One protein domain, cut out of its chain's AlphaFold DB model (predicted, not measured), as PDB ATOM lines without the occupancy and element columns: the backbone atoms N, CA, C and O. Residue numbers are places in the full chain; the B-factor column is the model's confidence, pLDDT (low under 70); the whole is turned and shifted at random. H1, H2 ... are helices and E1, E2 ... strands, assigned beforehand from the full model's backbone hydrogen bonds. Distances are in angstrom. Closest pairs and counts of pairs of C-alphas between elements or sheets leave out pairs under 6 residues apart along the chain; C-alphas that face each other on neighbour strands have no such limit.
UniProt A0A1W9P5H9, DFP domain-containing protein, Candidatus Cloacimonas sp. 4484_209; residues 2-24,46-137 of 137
ATOM      1  N   ALA A   2       2.679  35.901 -29.637       91.12
ATOM      2  CA  ALA A   2       1.874  35.356 -30.750       91.12
ATOM      3  C   ALA A   2       1.546  36.377 -31.865       91.12
ATOM      4  O   ALA A   2       1.615  36.050 -33.048       91.12
ATOM      5  N   PHE A   3       1.215  37.613 -31.472       92.50
ATOM      6  CA  PHE A   3       0.995  38.735 -32.389       92.50
ATOM      7  C   PHE A   3       2.243  39.046 -33.229       92.50
ATOM      8  O   PHE A   3       2.176  38.980 -34.450       92.50
ATOM      9  N   GLU A   4       3.387  39.281 -32.579       93.75
ATOM     10  CA  GLU A   4       4.653  39.585 -33.263       93.75
ATOM     11  C   GLU A   4       5.114  38.464 -34.195       93.75
ATOM     12  O   GLU A   4       5.543  38.736 -35.311       93.75
ATOM     13  N   VAL A   5       4.969  37.201 -33.783       92.44
ATOM     14  CA  VAL A   5       5.287  36.061 -34.656       92.44
ATOM     15  C   VAL A   5       4.407  36.097 -35.902       92.44
ATOM     16  O   VAL A   5       4.909  36.017 -37.012       92.44
ATOM     17  N   THR A   6       3.096  36.279 -35.745       89.44
ATOM     18  CA  THR A   6       2.168  36.267 -36.888       89.44
ATOM     19  C   THR A   6       2.415  37.439 -37.841       89.44
ATOM     20  O   THR A   6       2.272  37.277 -39.051       89.44
ATOM     21  N   LYS A   7       2.803  38.603 -37.308       92.81
ATOM     22  CA  LYS A   7       3.093  39.815 -38.081       92.81
ATOM     23  C   LYS A   7       4.376  39.695 -38.910       92.81
ATOM     24  O   LYS A   7       4.383  40.122 -40.056       92.81
ATOM     25  N   ASN A   8       5.437  39.119 -38.345       91.50
ATOM     26  CA  ASN A   8       6.789  39.197 -38.917       91.50
ATOM     27  C   ASN A   8       7.281  37.890 -39.564       91.50
ATOM     28  O   ASN A   8       8.446  37.799 -39.921       91.50
ATOM     29  N   ILE A   9       6.448  36.850 -39.664       93.19
ATOM     30  CA  ILE A   9       6.869  35.531 -40.173       93.19
ATOM     31  C   ILE A   9       6.822  35.400 -41.701       93.19
ATOM     32  O   ILE A   9       7.388  34.460 -42.254       93.19
ATOM     33  N   ALA A  10       6.102  36.285 -42.394       90.94
ATOM     34  CA  ALA A  10       5.793  36.111 -43.814       90.94
ATOM     35  C   ALA A  10       7.056  36.010 -44.689       90.94
ATOM     36  O   ALA A  10       7.130  35.124 -45.541       90.94
ATOM     37  N   ASP A  11       8.057  36.840 -44.409       92.06
ATOM     38  CA  ASP A  11       9.332  36.969 -45.123       92.06
ATOM     39  C   ASP A  11      10.468  36.124 -44.516       92.06
ATOM     40  O   ASP A  11      11.624  36.300 -44.884       92.06
ATOM     41  N   LYS A  12      10.174  35.235 -43.557       93.69
ATOM     42  CA  LYS A  12      11.187  34.379 -42.919       93.69
ATOM     43  C   LYS A  12      11.185  32.986 -43.523       93.69
ATOM     44  O   LYS A  12      10.116  32.400 -43.706       93.69
ATOM     45  N   ASP A  13      12.370  32.441 -43.762       92.19
ATOM     46  CA  ASP A  13      12.547  31.064 -44.239       92.19
ATOM     47  C   ASP A  13      12.553  30.065 -43.078       92.19
ATOM     48  O   ASP A  13      11.956  28.990 -43.153       92.19
ATOM     49  N   VAL A  14      13.173  30.469 -41.966       94.94
ATOM     50  CA  VAL A  14      13.410  29.641 -40.782       94.94
ATOM     51  C   VAL A  14      12.815  30.293 -39.543       94.94
ATOM     52  O   VAL A  14      12.977  31.494 -39.319       94.94
ATOM     53  N   VAL A  15      12.169  29.490 -38.698       95.50
ATOM     54  CA  VAL A  15      11.629  29.935 -37.408       95.50
ATOM     55  C   VAL A  15      12.149  29.048 -36.285       95.50
ATOM     56  O   VAL A  15      11.890  27.847 -36.269       95.50
ATOM     57  N   ILE A  16      12.842  29.650 -35.315       96.19
ATOM     58  CA  ILE A  16      13.368  28.963 -34.129       96.19
ATOM     59  C   ILE A  16      12.532  29.352 -32.901       96.19
ATOM     60  O   ILE A  16      12.703  30.420 -32.313       96.19
ATOM     61  N   MET A  17      11.622  28.471 -32.493       94.62
ATOM     62  CA  MET A  17      10.725  28.646 -31.345       94.62
ATOM     63  C   MET A  17      11.365  28.140 -30.045       94.62
ATOM     64  O   MET A  17      10.943  27.131 -29.483       94.62
ATOM     65  N   ASN A  18      12.390  28.855 -29.571       93.50
ATOM     66  CA  ASN A  18      13.105  28.542 -28.321       93.50
ATOM     67  C   ASN A  18      12.453  29.139 -27.058       93.50
ATOM     68  O   ASN A  18      12.741  28.731 -25.937       93.50
ATOM     69  N   ALA A  19      11.591  30.147 -27.203       91.44
ATOM     70  CA  ALA A  19      11.035  30.839 -26.047       91.44
ATOM     71  C   ALA A  19      10.046  29.964 -25.254       91.44
ATOM     72  O   ALA A  19       9.120  29.380 -25.823       91.44
ATOM     73  N   ALA A  20      10.186  29.954 -23.924       88.25
ATOM     74  CA  ALA A  20       9.255  29.294 -23.011       88.25
ATOM     75  C   ALA A  20       7.924  30.066 -22.942       88.25
ATOM     76  O   ALA A  20       7.753  31.009 -22.168       88.25
ATOM     77  N   CYS A  21       6.979  29.686 -23.798       90.31
ATOM     78  CA  CYS A  21       5.658  30.302 -23.867       90.31
ATOM     79  C   CYS A  21       4.736  29.724 -22.791       90.31
ATOM     80  O   CYS A  21       4.615  28.510 -22.673       90.31
ATOM     81  N   SER A  22       4.027  30.576 -22.046       92.31
ATOM     82  CA  SER A  22       3.017  30.105 -21.093       92.31
ATOM     83  C   SER A  22       1.816  29.480 -21.812       92.31
ATOM     84  O   SER A  22       1.221  30.109 -22.690       92.31
ATOM     85  N   ASP A  23       1.399  28.288 -21.379       90.88
ATOM     86  CA  ASP A  23       0.203  27.593 -21.893       90.88
ATOM     87  C   ASP A  23      -1.115  28.254 -21.455       90.88
ATOM     88  O   ASP A  23      -2.170  28.064 -22.068       90.88
ATOM     89  N   TYR A  24      -1.059  29.048 -20.386       95.62
ATOM     90  CA  TYR A  24      -2.209  29.688 -19.767       95.62
ATOM     91  C   TYR A  24      -1.936  31.157 -19.462       95.62
ATOM     92  O   TYR A  24      -0.803  31.584 -19.249       95.62
ATOM     93  N   LYS A  46      -7.159  30.976 -18.492       97.12
ATOM     94  CA  LYS A  46      -7.610  30.454 -19.786       97.12
ATOM     95  C   LYS A  46      -6.406  30.057 -20.637       97.12
ATOM     96  O   LYS A  46      -5.322  30.611 -20.456       97.12
ATOM     97  N   LYS A  47      -6.594  29.113 -21.563       96.56
ATOM     98  CA  LYS A  47      -5.538  28.673 -22.492       96.56
ATOM     99  C   LYS A  47      -5.056  29.833 -23.367       96.56
ATOM    100  O   LYS A  47      -5.854  30.681 -23.778       96.56
ATOM    101  N   THR A  48      -3.761  29.870 -23.656       94.81
ATOM    102  CA  THR A  48      -3.172  30.816 -24.611       94.81
ATOM    103  C   THR A  48      -3.343  30.331 -26.051       94.81
ATOM    104  O   THR A  48      -3.796  29.216 -26.320       94.81
ATOM    105  N   LYS A  49      -3.022  31.211 -27.007       92.75
ATOM    106  CA  LYS A  49      -2.961  30.834 -28.422       92.75
ATOM    107  C   LYS A  49      -1.753  29.928 -28.649       92.75
ATOM    108  O   LYS A  49      -0.647  30.257 -28.235       92.75
ATOM    109  N   ASP A  50      -1.963  28.848 -29.387       91.44
ATOM    110  CA  ASP A  50      -0.906  27.919 -29.765       91.44
ATOM    111  C   ASP A  50      -0.069  28.483 -30.925       91.44
ATOM    112  O   ASP A  50      -0.482  28.448 -32.085       91.44
ATOM    113  N   ILE A  51       1.101  29.039 -30.603       92.94
ATOM    114  CA  ILE A  51       1.936  29.761 -31.574       92.94
ATOM    115  C   ILE A  51       2.474  28.826 -32.664       92.94
ATOM    116  O   ILE A  51       2.461  29.193 -33.836       92.94
ATOM    117  N   LEU A  52       2.878  27.601 -32.313       91.62
ATOM    118  CA  LEU A  52       3.380  26.626 -33.287       91.62
ATOM    119  C   LEU A  52       2.319  26.261 -34.332       91.62
ATOM    120  O   LEU A  52       2.626  26.133 -35.513       91.62
ATOM    121  N   SER A  53       1.053  26.156 -33.927       90.19
ATOM    122  CA  SER A  53      -0.047  25.881 -34.862       90.19
ATOM    123  C   SER A  53      -0.299  27.044 -35.827       90.19
ATOM    124  O   SER A  53      -0.648  26.810 -36.983       90.19
ATOM    125  N   LEU A  54      -0.089  28.289 -35.385       90.50
ATOM    126  CA  LEU A  54      -0.168  29.470 -36.255       90.50
ATOM    127  C   LEU A  54       0.970  29.484 -37.287       90.50
ATOM    128  O   LEU A  54       0.737  29.812 -38.449       90.50
ATOM    129  N   ILE A  55       2.176  29.083 -36.875       91.94
ATOM    130  CA  ILE A  55       3.349  28.959 -37.754       91.94
ATOM    131  C   ILE A  55       3.131  27.862 -38.801       91.94
ATOM    132  O   ILE A  55       3.358  28.098 -39.988       91.94
ATOM    133  N   LYS A  56       2.614  26.696 -38.391       89.62
ATOM    134  CA  LYS A  56       2.308  25.563 -39.283       89.62
ATOM    135  C   LYS A  56       1.495  25.982 -40.506       89.62
ATOM    136  O   LYS A  56       1.797  25.567 -41.622       89.62
ATOM    137  N   ALA A  57       0.475  26.818 -40.308       85.88
ATOM    138  CA  ALA A  57      -0.397  27.291 -41.383       85.88
ATOM    139  C   ALA A  57       0.350  28.105 -42.458       85.88
ATOM    140  O   ALA A  57      -0.129  28.223 -43.583       85.88
ATOM    141  N   LYS A  58       1.529  28.647 -42.130       87.12
ATOM    142  CA  LYS A  58       2.400  29.407 -43.036       87.12
ATOM    143  C   LYS A  58       3.475  28.549 -43.714       87.12
ATOM    144  O   LYS A  58       4.243  29.101 -44.493       87.12
ATOM    145  N   ARG A  59       3.522  27.235 -43.434       87.25
ATOM    146  CA  ARG A  59       4.448  26.250 -44.036       87.25
ATOM    147  C   ARG A  59       5.924  26.681 -43.989       87.25
ATOM    148  O   ARG A  59       6.638  26.558 -44.976       87.25
ATOM    149  N   LYS A  60       6.368  27.216 -42.849       91.62
ATOM    150  CA  LYS A  60       7.766  27.627 -42.627       91.62
ATOM    151  C   LYS A  60       8.606  26.483 -42.078       91.62
ATOM    152  O   LYS A  60       8.074  25.670 -41.319       91.62
ATOM    153  N   PHE A  61       9.905  26.481 -42.387       94.62
ATOM    154  CA  PHE A  61      10.838  25.533 -41.785       94.62
ATOM    155  C   PHE A  61      10.981  25.847 -40.293       94.62
ATOM    156  O   PHE A  61      11.496  26.901 -39.904       94.62
ATOM    157  N   THR A  62      10.440  24.971 -39.450       95.81
ATOM    158  CA  THR A  62      10.190  25.281 -38.038       95.81
ATOM    159  C   THR A  62      11.001  24.384 -37.120       95.81
ATOM    160  O   THR A  62      10.889  23.157 -37.155       95.81
ATOM    161  N   ILE A  63      11.752  25.020 -36.226       96.75
ATOM    162  CA  ILE A  63      12.491  24.393 -35.140       96.75
ATOM    163  C   ILE A  63      11.786  24.738 -33.832       96.75
ATOM    164  O   ILE A  63      11.491  25.905 -33.575       96.75
ATOM    165  N   ALA A  64      11.507  23.741 -32.999       95.12
ATOM    166  CA  ALA A  64      10.900  23.947 -31.687       95.12
ATOM    167  C   ALA A  64      11.712  23.262 -30.590       95.12
ATOM    168  O   ALA A  64      12.421  22.290 -30.842       95.12
ATOM    169  N   PHE A  65      11.571  23.775 -29.372       92.81
ATOM    170  CA  PHE A  65      12.193  23.207 -28.187       92.81
ATOM    171  C   PHE A  65      11.140  22.542 -27.303       92.81
ATOM    172  O   PHE A  65      10.011  23.024 -27.179       92.81
ATOM    173  N   SER A  66      11.512  21.434 -26.673       88.62
ATOM    174  CA  SER A  66      10.721  20.781 -25.635       88.62
ATOM    175  C   SER A  66      11.624  20.425 -24.471       88.62
ATOM    176  O   SER A  66      12.704  19.874 -24.656       88.62
ATOM    177  N   VAL A  67      11.147  20.674 -23.259       85.31
ATOM    178  CA  VAL A  67      11.810  20.147 -22.069       85.31
ATOM    179  C   VAL A  67      11.480  18.656 -21.944       85.31
ATOM    180  O   VAL A  67      10.338  18.254 -22.196       85.31
ATOM    181  N   ASP A  68      12.499  17.850 -21.661       69.12
ATOM    182  CA  ASP A  68      12.446  16.388 -21.598       69.12
ATOM    183  C   ASP A  68      11.777  15.895 -20.294       69.12
ATOM    184  O   ASP A  68      11.912  16.511 -19.238       69.12
ATOM    185  N   THR A  69      11.043  14.786 -20.385       62.75
ATOM    186  CA  THR A  69      10.437  14.002 -19.294       62.75
ATOM    187  C   THR A  69      10.495  12.519 -19.694       62.75
ATOM    188  O   THR A  69      10.750  12.200 -20.850       62.75
ATOM    189  N   VAL A  70      10.237  11.582 -18.776       52.50
ATOM    190  CA  VAL A  70      10.468  10.128 -18.966       52.50
ATOM    191  C   VAL A  70       9.861   9.527 -20.263       52.50
ATOM    192  O   VAL A  70      10.431   8.593 -20.819       52.50
ATOM    193  N   ASP A  71       8.791  10.113 -20.824       66.50
ATOM    194  CA  ASP A  71       8.125   9.681 -22.074       66.50
ATOM    195  C   ASP A  71       8.340  10.618 -23.286       66.50
ATOM    196  O   ASP A  71       7.581  10.605 -24.275       66.50
ATOM    197  N   ALA A  72       9.326  11.510 -23.230       74.81
ATOM    198  CA  ALA A  72       9.305  12.682 -24.092       74.81
ATOM    199  C   ALA A  72       9.621  12.410 -25.560       74.81
ATOM    200  O   ALA A  72       9.156  13.183 -26.387       74.81
ATOM    201  N   ILE A  73      10.321  11.335 -25.943       84.12
ATOM    202  CA  ILE A  73      10.620  11.084 -27.370       84.12
ATOM    203  C   ILE A  73       9.331  10.811 -28.158       84.12
ATOM    204  O   ILE A  73       9.116  11.382 -29.230       84.12
ATOM    205  N   LYS A  74       8.444   9.954 -27.632       86.19
ATOM    206  CA  LYS A  74       7.157   9.640 -28.278       86.19
ATOM    207  C   LYS A  74       6.267  10.882 -28.323       86.19
ATOM    208  O   LYS A  74       5.720  11.212 -29.376       86.19
ATOM    209  N   SER A  75       6.182  11.596 -27.204       84.69
ATOM    210  CA  SER A  75       5.409  12.834 -27.089       84.69
ATOM    211  C   SER A  75       5.942  13.938 -28.009       84.69
ATOM    212  O   SER A  75       5.161  14.657 -28.631       84.69
ATOM    213  N   ALA A  76       7.262  14.057 -28.142       87.50
ATOM    214  CA  ALA A  76       7.923  15.008 -29.024       87.50
ATOM    215  C   ALA A  76       7.600  14.718 -30.488       87.50
ATOM    216  O   ALA A  76       7.174  15.634 -31.184       87.50
ATOM    217  N   LYS A  77       7.692  13.459 -30.936       89.12
ATOM    218  CA  LYS A  77       7.290  13.062 -32.298       89.12
ATOM    219  C   LYS A  77       5.830  13.418 -32.589       89.12
ATOM    220  O   LYS A  77       5.543  14.101 -33.565       89.12
ATOM    221  N   GLN A  78       4.912  13.070 -31.686       89.44
ATOM    222  CA  GLN A  78       3.494  13.419 -31.837       89.44
ATOM    223  C   GLN A  78       3.264  14.939 -31.892       89.44
ATOM    224  O   GLN A  78       2.462  15.423 -32.694       89.44
ATOM    225  N   LYS A  79       3.965  15.711 -31.049       88.25
ATOM    226  CA  LYS A  79       3.929  17.179 -31.093       88.25
ATOM    227  C   LYS A  79       4.478  17.697 -32.421       88.25
ATOM    228  O   LYS A  79       3.852  18.588 -32.988       88.25
ATOM    229  N   MET A  80       5.577  17.141 -32.930       92.06
ATOM    230  CA  MET A  80       6.153  17.531 -34.218       92.06
ATOM    231  C   MET A  80       5.152  17.366 -35.353       92.06
ATOM    232  O   MET A  80       4.891  18.331 -36.070       92.06
ATOM    233  N   ASP A  81       4.518  16.200 -35.461       90.12
ATOM    234  CA  ASP A  81       3.553  15.916 -36.527       90.12
ATOM    235  C   ASP A  81       2.312  16.809 -36.405       90.12
ATOM    236  O   ASP A  81       1.884  17.485 -37.354       90.12
ATOM    237  N   LYS A  82       1.762  16.910 -35.188       91.25
ATOM    238  CA  LYS A  82       0.591  17.747 -34.907       91.25
ATOM    239  C   LYS A  82       0.865  19.216 -35.225       91.25
ATOM    240  O   LYS A  82       0.007  19.881 -35.814       91.25
ATOM    241  N   LYS A  83       2.044  19.724 -34.869       90.75
ATOM    242  CA  LYS A  83       2.426  21.140 -34.981       90.75
ATOM    243  C   LYS A  83       3.215  21.483 -36.238       90.75
ATOM    244  O   LYS A  83       3.490  22.652 -36.450       90.75
ATOM    245  N   GLY A  84       3.505  20.508 -37.097       91.62
ATOM    246  CA  GLY A  84       4.267  20.726 -38.324       91.62
ATOM    247  C   GLY A  84       5.692  21.213 -38.074       91.62
ATOM    248  O   GLY A  84       6.208  21.963 -38.887       91.62
ATOM    249  N   VAL A  85       6.311  20.797 -36.969       94.88
ATOM    250  CA  VAL A  85       7.702  21.139 -36.635       94.88
ATOM    251  C   VAL A  85       8.640  20.197 -37.382       94.88
ATOM    252  O   VAL A  85       8.428  18.987 -37.363       94.88
ATOM    253  N   ASP A  86       9.669  20.737 -38.023       95.56
ATOM    254  CA  ASP A  86      10.630  19.973 -38.827       95.56
ATOM    255  C   ASP A  86      11.767  19.405 -37.980       95.56
ATOM    256  O   ASP A  86      12.175  18.256 -38.182       95.56
ATOM    257  N   ILE A  87      12.218  20.181 -36.990       95.94
ATOM    258  CA  ILE A  87      13.241  19.780 -36.020       95.94
ATOM    259  C   ILE A  87      12.745  20.077 -34.602       95.94
ATOM    260  O   ILE A  87      12.415  21.215 -34.269       95.94
ATOM    261  N   MET A  88      12.718  19.057 -33.749       95.25
ATOM    262  CA  MET A  88      12.495  19.209 -32.314       95.25
ATOM    263  C   MET A  88      13.806  19.023 -31.568       95.25
ATOM    264  O   MET A  88      14.456  17.983 -31.693       95.25
ATOM    265  N   ILE A  89      14.153  20.017 -30.763       94.62
ATOM    266  CA  ILE A  89      15.284  19.977 -29.846       94.62
ATOM    267  C   ILE A  89      14.730  19.705 -28.456       94.62
ATOM    268  O   ILE A  89      13.842  20.402 -27.972       94.62
ATOM    269  N   MET A  90      15.230  18.656 -27.829       92.00
ATOM    270  CA  MET A  90      14.818  18.233 -26.504       92.00
ATOM    271  C   MET A  90      15.959  18.465 -25.534       92.00
ATOM    272  O   MET A  90      17.066  17.992 -25.785       92.00
ATOM    273  N   ASN A  91      15.700  19.168 -24.435       89.12
ATOM    274  CA  ASN A  91      16.687  19.385 -23.382       89.12
ATOM    275  C   ASN A  91      16.115  18.993 -22.005       89.12
ATOM    276  O   ASN A  91      14.966  19.327 -21.713       89.12
ATOM    277  N   PRO A  92      16.889  18.318 -21.139       84.12
ATOM    278  CA  PRO A  92      16.461  17.968 -19.791       84.12
ATOM    279  C   PRO A  92      16.232  19.215 -18.932       84.12
ATOM    280  O   PRO A  92      16.984  20.196 -19.040       84.12
ATOM    281  N   VAL A  93      15.234  19.167 -18.042       83.75
ATOM    282  CA  VAL A  93      14.968  20.247 -17.073       83.75
ATOM    283  C   VAL A  93      16.119  20.409 -16.080       83.75
ATOM    284  O   VAL A  93      16.385  21.509 -15.612       83.75
ATOM    285  N   GLU A  94      16.860  19.336 -15.826       83.50
ATOM    286  CA  GLU A  94      18.003  19.259 -14.915       83.50
ATOM    287  C   GLU A  94      19.146  20.186 -15.343       83.50
ATOM    288  O   GLU A  94      19.940  20.628 -14.521       83.50
ATOM    289  N   THR A  95      19.218  20.503 -16.638       81.31
ATOM    290  CA  THR A  95      20.211  21.438 -17.189       81.31
ATOM    291  C   THR A  95      19.676  22.868 -17.325       81.31
ATOM    292  O   THR A  95      20.396  23.768 -17.766       81.31
ATOM    293  N   ALA A  96      18.423  23.124 -16.929       80.81
ATOM    294  CA  ALA A  96      17.858  24.466 -16.934       80.81
ATOM    295  C   ALA A  96      18.597  25.354 -15.919       80.81
ATOM    296  O   ALA A  96      18.739  25.014 -14.752       80.81
ATOM    297  N   GLY A  97      19.090  26.505 -16.381       83.25
ATOM    298  CA  GLY A  97      19.880  27.429 -15.558       83.25
ATOM    299  C   GLY A  97      21.382  27.119 -15.471       83.25
ATOM    300  O   GLY A  97      22.123  27.981 -15.017       83.25
ATOM    301  N   SER A  98      21.852  25.969 -15.968       90.19
ATOM    302  CA  SER A  98      23.289  25.653 -16.079       90.19
ATOM    303  C   SER A  98      23.913  26.250 -17.347       90.19
ATOM    304  O   SER A  98      23.208  26.469 -18.329       90.19
ATOM    305  N   ASP A  99      25.228  26.478 -17.377       92.00
ATOM    306  CA  ASP A  99      25.962  26.829 -18.610       92.00
ATOM    307  C   ASP A  99      26.172  25.633 -19.547       92.00
ATOM    308  O   ASP A  99      26.459  25.802 -20.738       92.00
ATOM    309  N   LEU A 100      26.002  24.423 -19.012       94.06
ATOM    310  CA  LEU A 100      26.070  23.176 -19.753       94.06
ATOM    311  C   LEU A 100      24.664  22.686 -20.095       94.06
ATOM    312  O   LEU A 100      23.726  22.835 -19.317       94.06
ATOM    313  N   VAL A 101      24.531  22.059 -21.257       93.06
ATOM    314  CA  VAL A 101      23.279  21.479 -21.730       93.06
ATOM    315  C   VAL A 101      23.546  20.118 -22.359       93.06
ATOM    316  O   VAL A 101      24.557  19.908 -23.029       93.06
ATOM    317  N   LYS A 102      22.626  19.184 -22.139       91.38
ATOM    318  CA  LYS A 102      22.526  17.932 -22.893       91.38
ATOM    319  C   LYS A 102      21.295  18.041 -23.781       91.38
ATOM    320  O   LYS A 102      20.286  18.578 -23.340       91.38
ATOM    321  N   MET A 103      21.364  17.566 -25.021       91.31
ATOM    322  CA  MET A 103      20.230  17.667 -25.939       91.31
ATOM    323  C   MET A 103      20.027  16.384 -26.734       91.31
ATOM    324  O   MET A 103      20.980  15.672 -27.056       91.31
ATOM    325  N   ALA A 104      18.778  16.120 -27.089       92.12
ATOM    326  CA  ALA A 104      18.407  15.157 -28.107       92.12
ATOM    327  C   ALA A 104      17.678  15.878 -29.244       92.12
ATOM    328  O   ALA A 104      16.940  16.833 -29.017       92.12
ATOM    329  N   ILE A 105      17.900  15.442 -30.477       93.25
ATOM    330  CA  ILE A 105      17.370  16.090 -31.673       93.25
ATOM    331  C   ILE A 105      16.582  15.066 -32.471       93.25
ATOM    332  O   ILE A 105      17.083  13.989 -32.816       93.25
ATOM    333  N   ILE A 106      15.341  15.427 -32.776       93.69
ATOM    334  CA  ILE A 106      14.454  14.677 -33.656       93.69
ATOM    335  C   ILE A 106      14.231  15.523 -34.901       93.69
ATOM    336  O   ILE A 106      13.791  16.666 -34.811       93.69
ATOM    337  N   GLN A 107      14.507  14.947 -36.063       93.50
ATOM    338  CA  GLN A 107      14.247  15.558 -37.358       93.50
ATOM    339  C   GLN A 107      13.397  14.601 -38.193       93.50
ATOM    340  O   GLN A 107      13.616  13.385 -38.160       93.50
ATOM    341  N   LYS A 108      12.420  15.135 -38.934       86.69
ATOM    342  CA  LYS A 108      11.568  14.326 -39.824       86.69
ATOM    343  C   LYS A 108      12.427  13.480 -40.770       86.69
ATOM    344  O   LYS A 108      13.363  13.984 -41.382       86.69
ATOM    345  N   GLY A 109      12.120  12.186 -40.861       85.62
ATOM    346  CA  GLY A 109      12.829  11.242 -41.733       85.62
ATOM    347  C   GLY A 109      14.249  10.861 -41.294       85.62
ATOM    348  O   GLY A 109      14.871  10.034 -41.955       85.62
ATOM    349  N   LYS A 110      14.770  11.403 -40.183       90.38
ATOM    350  CA  LYS A 110      16.106  11.069 -39.667       90.38
ATOM    351  C   LYS A 110      16.038  10.289 -38.354       90.38
ATOM    352  O   LYS A 110      15.037  10.296 -37.636       90.38
ATOM    353  N   ARG A 111      17.135   9.600 -38.033       88.56
ATOM    354  CA  ARG A 111      17.309   8.928 -36.737       88.56
ATOM    355  C   ARG A 111      17.457   9.962 -35.617       88.56
ATOM    356  O   ARG A 111      17.966  11.058 -35.837       88.56
ATOM    357  N   LEU A 112      17.025   9.582 -34.414       91.06
ATOM    358  CA  LEU A 112      17.241  10.360 -33.194       91.06
ATOM    359  C   LEU A 112      18.745  10.597 -32.992       91.06
ATOM    360  O   LEU A 112      19.517   9.638 -32.987       91.06
ATOM    361  N   ARG A 113      19.147  11.853 -32.787       91.44
ATOM    362  CA  ARG A 113      20.527  12.223 -32.442       91.44
ATOM    363  C   ARG A 113      20.586  12.603 -30.971       91.44
ATOM    364  O   ARG A 113      19.950  13.569 -30.571       91.44
ATOM    365  N   GLN A 114      21.345  11.868 -30.168       90.81
ATOM    366  CA  GLN A 114      21.658  12.272 -28.797       90.81
ATOM    367  C   GLN A 114      23.032  12.929 -28.780       90.81
ATOM    368  O   GLN A 114      24.003  12.348 -29.262       90.81
ATOM    369  N   LEU A 115      23.108  14.141 -28.243       89.75
ATOM    370  CA  LEU A 115      24.352  14.888 -28.152       89.75
ATOM    371  C   LEU A 115      24.975  14.728 -26.765       89.75
ATOM    372  O   LEU A 115      24.278  14.578 -25.754       89.75
ATOM    373  N   LYS A 116      26.308  14.769 -26.723       91.81
ATOM    374  CA  LYS A 116      27.052  14.850 -25.464       91.81
ATOM    375  C   LYS A 116      26.754  16.184 -24.780       91.81
ATOM    376  O   LYS A 116      26.376  17.156 -25.429       91.81
ATOM    377  N   GLN A 117      26.922  16.216 -23.462       94.12
ATOM    378  CA  GLN A 117      26.827  17.461 -22.712       94.12
ATOM    379  C   GLN A 117      27.917  18.430 -23.183       94.12
ATOM    380  O   GLN A 117      29.070  18.035 -23.337       94.12
ATOM    381  N   MET A 118      27.532  19.678 -23.425       95.81
ATOM    382  CA  MET A 118      28.398  20.728 -23.969       95.81
ATOM    383  C   MET A 118      27.964  22.098 -23.444       95.81
ATOM    384  O   MET A 118      26.915  22.210 -22.800       95.81
ATOM    385  N   ARG A 119      28.744  23.150 -23.697       96.62
ATOM    386  CA  ARG A 119      28.357  24.523 -23.346       96.62
ATOM    387  C   ARG A 119      27.193  24.989 -24.216       96.62
ATOM    388  O   ARG A 119      27.089  24.628 -25.386       96.62
ATOM    389  N   LYS A 120      26.349  25.874 -23.686       93.88
ATOM    390  CA  LYS A 120      25.221  26.462 -24.436       93.88
ATOM    391  C   LYS A 120      25.625  27.128 -25.757       93.88
ATOM    392  O   LYS A 120      24.875  27.047 -26.724       93.88
ATOM    393  N   ALA A 121      26.795  27.764 -25.808       95.06
ATOM    394  CA  ALA A 121      27.306  28.372 -27.037       95.06
ATOM    395  C   ALA A 121      27.632  27.319 -28.113       95.06
ATOM    396  O   ALA A 121      27.271  27.488 -29.273       95.06
ATOM    397  N   GLU A 122      28.247  26.203 -27.713       96.19
ATOM    398  CA  GLU A 122      28.561  25.073 -28.597       96.19
ATOM    399  C   GLU A 122      27.274  24.397 -29.081       96.19
ATOM    400  O   GLU A 122      27.108  24.135 -30.269       96.19
ATOM    401  N   ALA A 123      26.313  24.213 -28.174       94.81
ATOM    402  CA  ALA A 123      24.985  23.703 -28.489       94.81
ATOM    403  C   ALA A 123      24.246  24.580 -29.510       94.81
ATOM    404  O   ALA A 123      23.634  24.057 -30.439       94.81
ATOM    405  N   ALA A 124      24.310  25.907 -29.365       95.12
ATOM    406  CA  ALA A 124      23.707  26.833 -30.317       95.12
ATOM    407  C   ALA A 124      24.341  26.709 -31.712       95.12
ATOM    408  O   ALA A 124      23.614  26.675 -32.705       95.12
ATOM    409  N   LEU A 125      25.671  26.587 -31.787       96.50
ATOM    410  CA  LEU A 125      26.378  26.383 -33.051       96.50
ATOM    411  C   LEU A 125      25.985  25.054 -33.710       96.50
ATOM    412  O   LEU A 125      25.673  25.030 -34.899       96.50
ATOM    413  N   GLU A 126      25.921  23.972 -32.936       95.44
ATOM    414  CA  GLU A 126      25.491  22.658 -33.423       95.44
ATOM    415  C   GLU A 126      24.062  22.702 -33.987       95.44
ATOM    416  O   GLU A 126      23.796  22.176 -35.067       95.44
ATOM    417  N   ILE A 127      23.140  23.388 -33.304       95.50
ATOM    418  CA  ILE A 127      21.767  23.583 -33.791       95.50
ATOM    419  C   ILE A 127      21.762  24.326 -35.131       95.50
ATOM    420  O   ILE A 127      21.070  23.906 -36.058       95.50
ATOM    421  N   VAL A 128      22.533  25.409 -35.256       96.12
ATOM    422  CA  VAL A 128      22.621  26.187 -36.502       96.12
ATOM    423  C   VAL A 128      23.199  25.347 -37.642       96.12
ATOM    424  O   VAL A 128      22.656  25.386 -38.746       96.12
ATOM    425  N   ASN A 129      24.230  24.538 -37.385       95.12
ATOM    426  CA  ASN A 129      24.808  23.636 -38.387       95.12
ATOM    427  C   ASN A 129      23.772  22.625 -38.898       95.12
ATOM    428  O   ASN A 129      23.595  22.474 -40.105       95.12
ATOM    429  N   ILE A 130      23.012  22.006 -37.992       93.88
ATOM    430  CA  ILE A 130      21.948  21.055 -38.347       93.88
ATOM    431  C   ILE A 130      20.850  21.725 -39.180       93.88
ATOM    432  O   ILE A 130      20.331  21.131 -40.131       93.88
ATOM    433  N   ILE A 131      20.480  22.960 -38.835       94.69
ATOM    434  CA  ILE A 131      19.511  23.746 -39.604       94.69
ATOM    435  C   ILE A 131      20.058  24.016 -41.011       94.69
ATOM    436  O   ILE A 131      19.358  23.758 -41.988       94.69
ATOM    437  N   ALA A 132      21.310  24.464 -41.128       94.62
ATOM    438  CA  ALA A 132      21.944  24.750 -42.413       94.62
ATOM    439  C   ALA A 132      22.028  23.504 -43.314       94.62
ATOM    440  O   ALA A 132      21.669  23.573 -44.488       94.62
ATOM    441  N   GLU A 133      22.426  22.353 -42.767       93.06
ATOM    442  CA  GLU A 133      22.419  21.063 -43.476       93.06
ATOM    443  C   GLU A 133      21.022  20.672 -43.967       93.06
ATOM    444  O   GLU A 133      20.873  20.031 -45.004       93.06
ATOM    445  N   SER A 134      19.982  21.030 -43.215       91.62
ATOM    446  CA  SER A 134      18.606  20.645 -43.528       91.62
ATOM    447  C   SER A 134      17.956  21.506 -44.607       91.62
ATOM    448  O   SER A 134      16.991  21.049 -45.204       91.62
ATOM    449  N   ILE A 135      18.458  22.721 -44.837       88.50
ATOM    450  CA  ILE A 135      17.912  23.672 -45.823       88.50
ATOM    451  C   ILE A 135      18.683  23.619 -47.150       88.50
ATOM    452  O   ILE A 135      18.165  24.025 -48.184       88.50
ATOM    453  N   ARG A 136      19.930  23.132 -47.139       81.69
ATOM    454  CA  ARG A 136      20.752  22.968 -48.352       81.69
ATOM    455  C   ARG A 136      20.370  21.755 -49.212       81.69
ATOM    456  O   ARG A 136      20.901  21.636 -50.310       81.69
ATOM    457  N   ASN A 137      19.515  20.869 -48.701       57.84
ATOM    458  CA  ASN A 137      18.975  19.702 -49.406       57.84
ATOM    459  C   ASN A 137      17.545  19.984 -49.864       57.84
ATOM    460  O   ASN A 137      17.175  19.479 -50.942       57.84
TER     461      ASN A 137
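This is residues 2 to 24 and 46 to 137 of the 137 residues of the protein "DFP domain-containing protein" of Candidatus Cloacimonas sp. 4484_209 (UniProt A0A1W9P5H9). One four-stranded sheet lies between helices, with H2 and H3 over one face and H4 over the other: three layers, helices on both faces of a sheet. H1 packs on H2, off the sheet. The printed part has 115 residues with four named helices and four named strands, in the order H1 E1 H2 E2 H3 E3 E4 H4. The sheet, E1 E2 E3 E4, is mixed; the class is mixed, helices and strands. The whole is compact, with a radius of gyration of the C-alphas of 14.1 A and spans of 39 by 36 by 25 A.

Find C-alpha 2 at (1.874, 35.356, -30.750), where H1, residues 2 to 8, begins its 10.3 A. Then come E1, residues 14 to 17, 9.9 A; H2, 51 to 56, 8.8 A; E2, 61 to 68, 22.2 A; H3, 72 to 83, 15.4 A; E3, 87 to 92, 16.6 A; and E4, 104 to 107, 10.2 A. H4, residues 120 to 135, runs 22.8 A to C-alpha 135 at (17.912, 23.672, -45.823).

H1 touches H2, the closest C-alphas being Ala 2 and Ile 51, 5.7 A. E1 and E2 are parallel; look for N 15 and O 61, 2.9 A, within hydrogen-bond range. E2, H3 and E3 form a strand-helix-strand unit, parallel neighbours with a helix between, its crossover right-handed; N 66 and O 89 are 2.9 A apart. The hairpin E3 and E4 is antiparallel, with N 88 and O 106 at 2.8 A. H3 is over E2 and E3, its height over the sheet 9.3 A. H4, on the opposite face, has the same height, 9.3 A. Every O i to N i+4 pair is within hydrogen-bond range in H1, H2, H3 and H4.

The farthest C-alphas, Lys 46 and Asn 137, are 41.2 A apart. Residues 25 to 45 are not printed; C-alphas 24 and 46 are 5.5 A apart. The links E3 to E4 and E4 to H4 are long. In this model pLDDT is under 70 at residues 68 to 71 and 137.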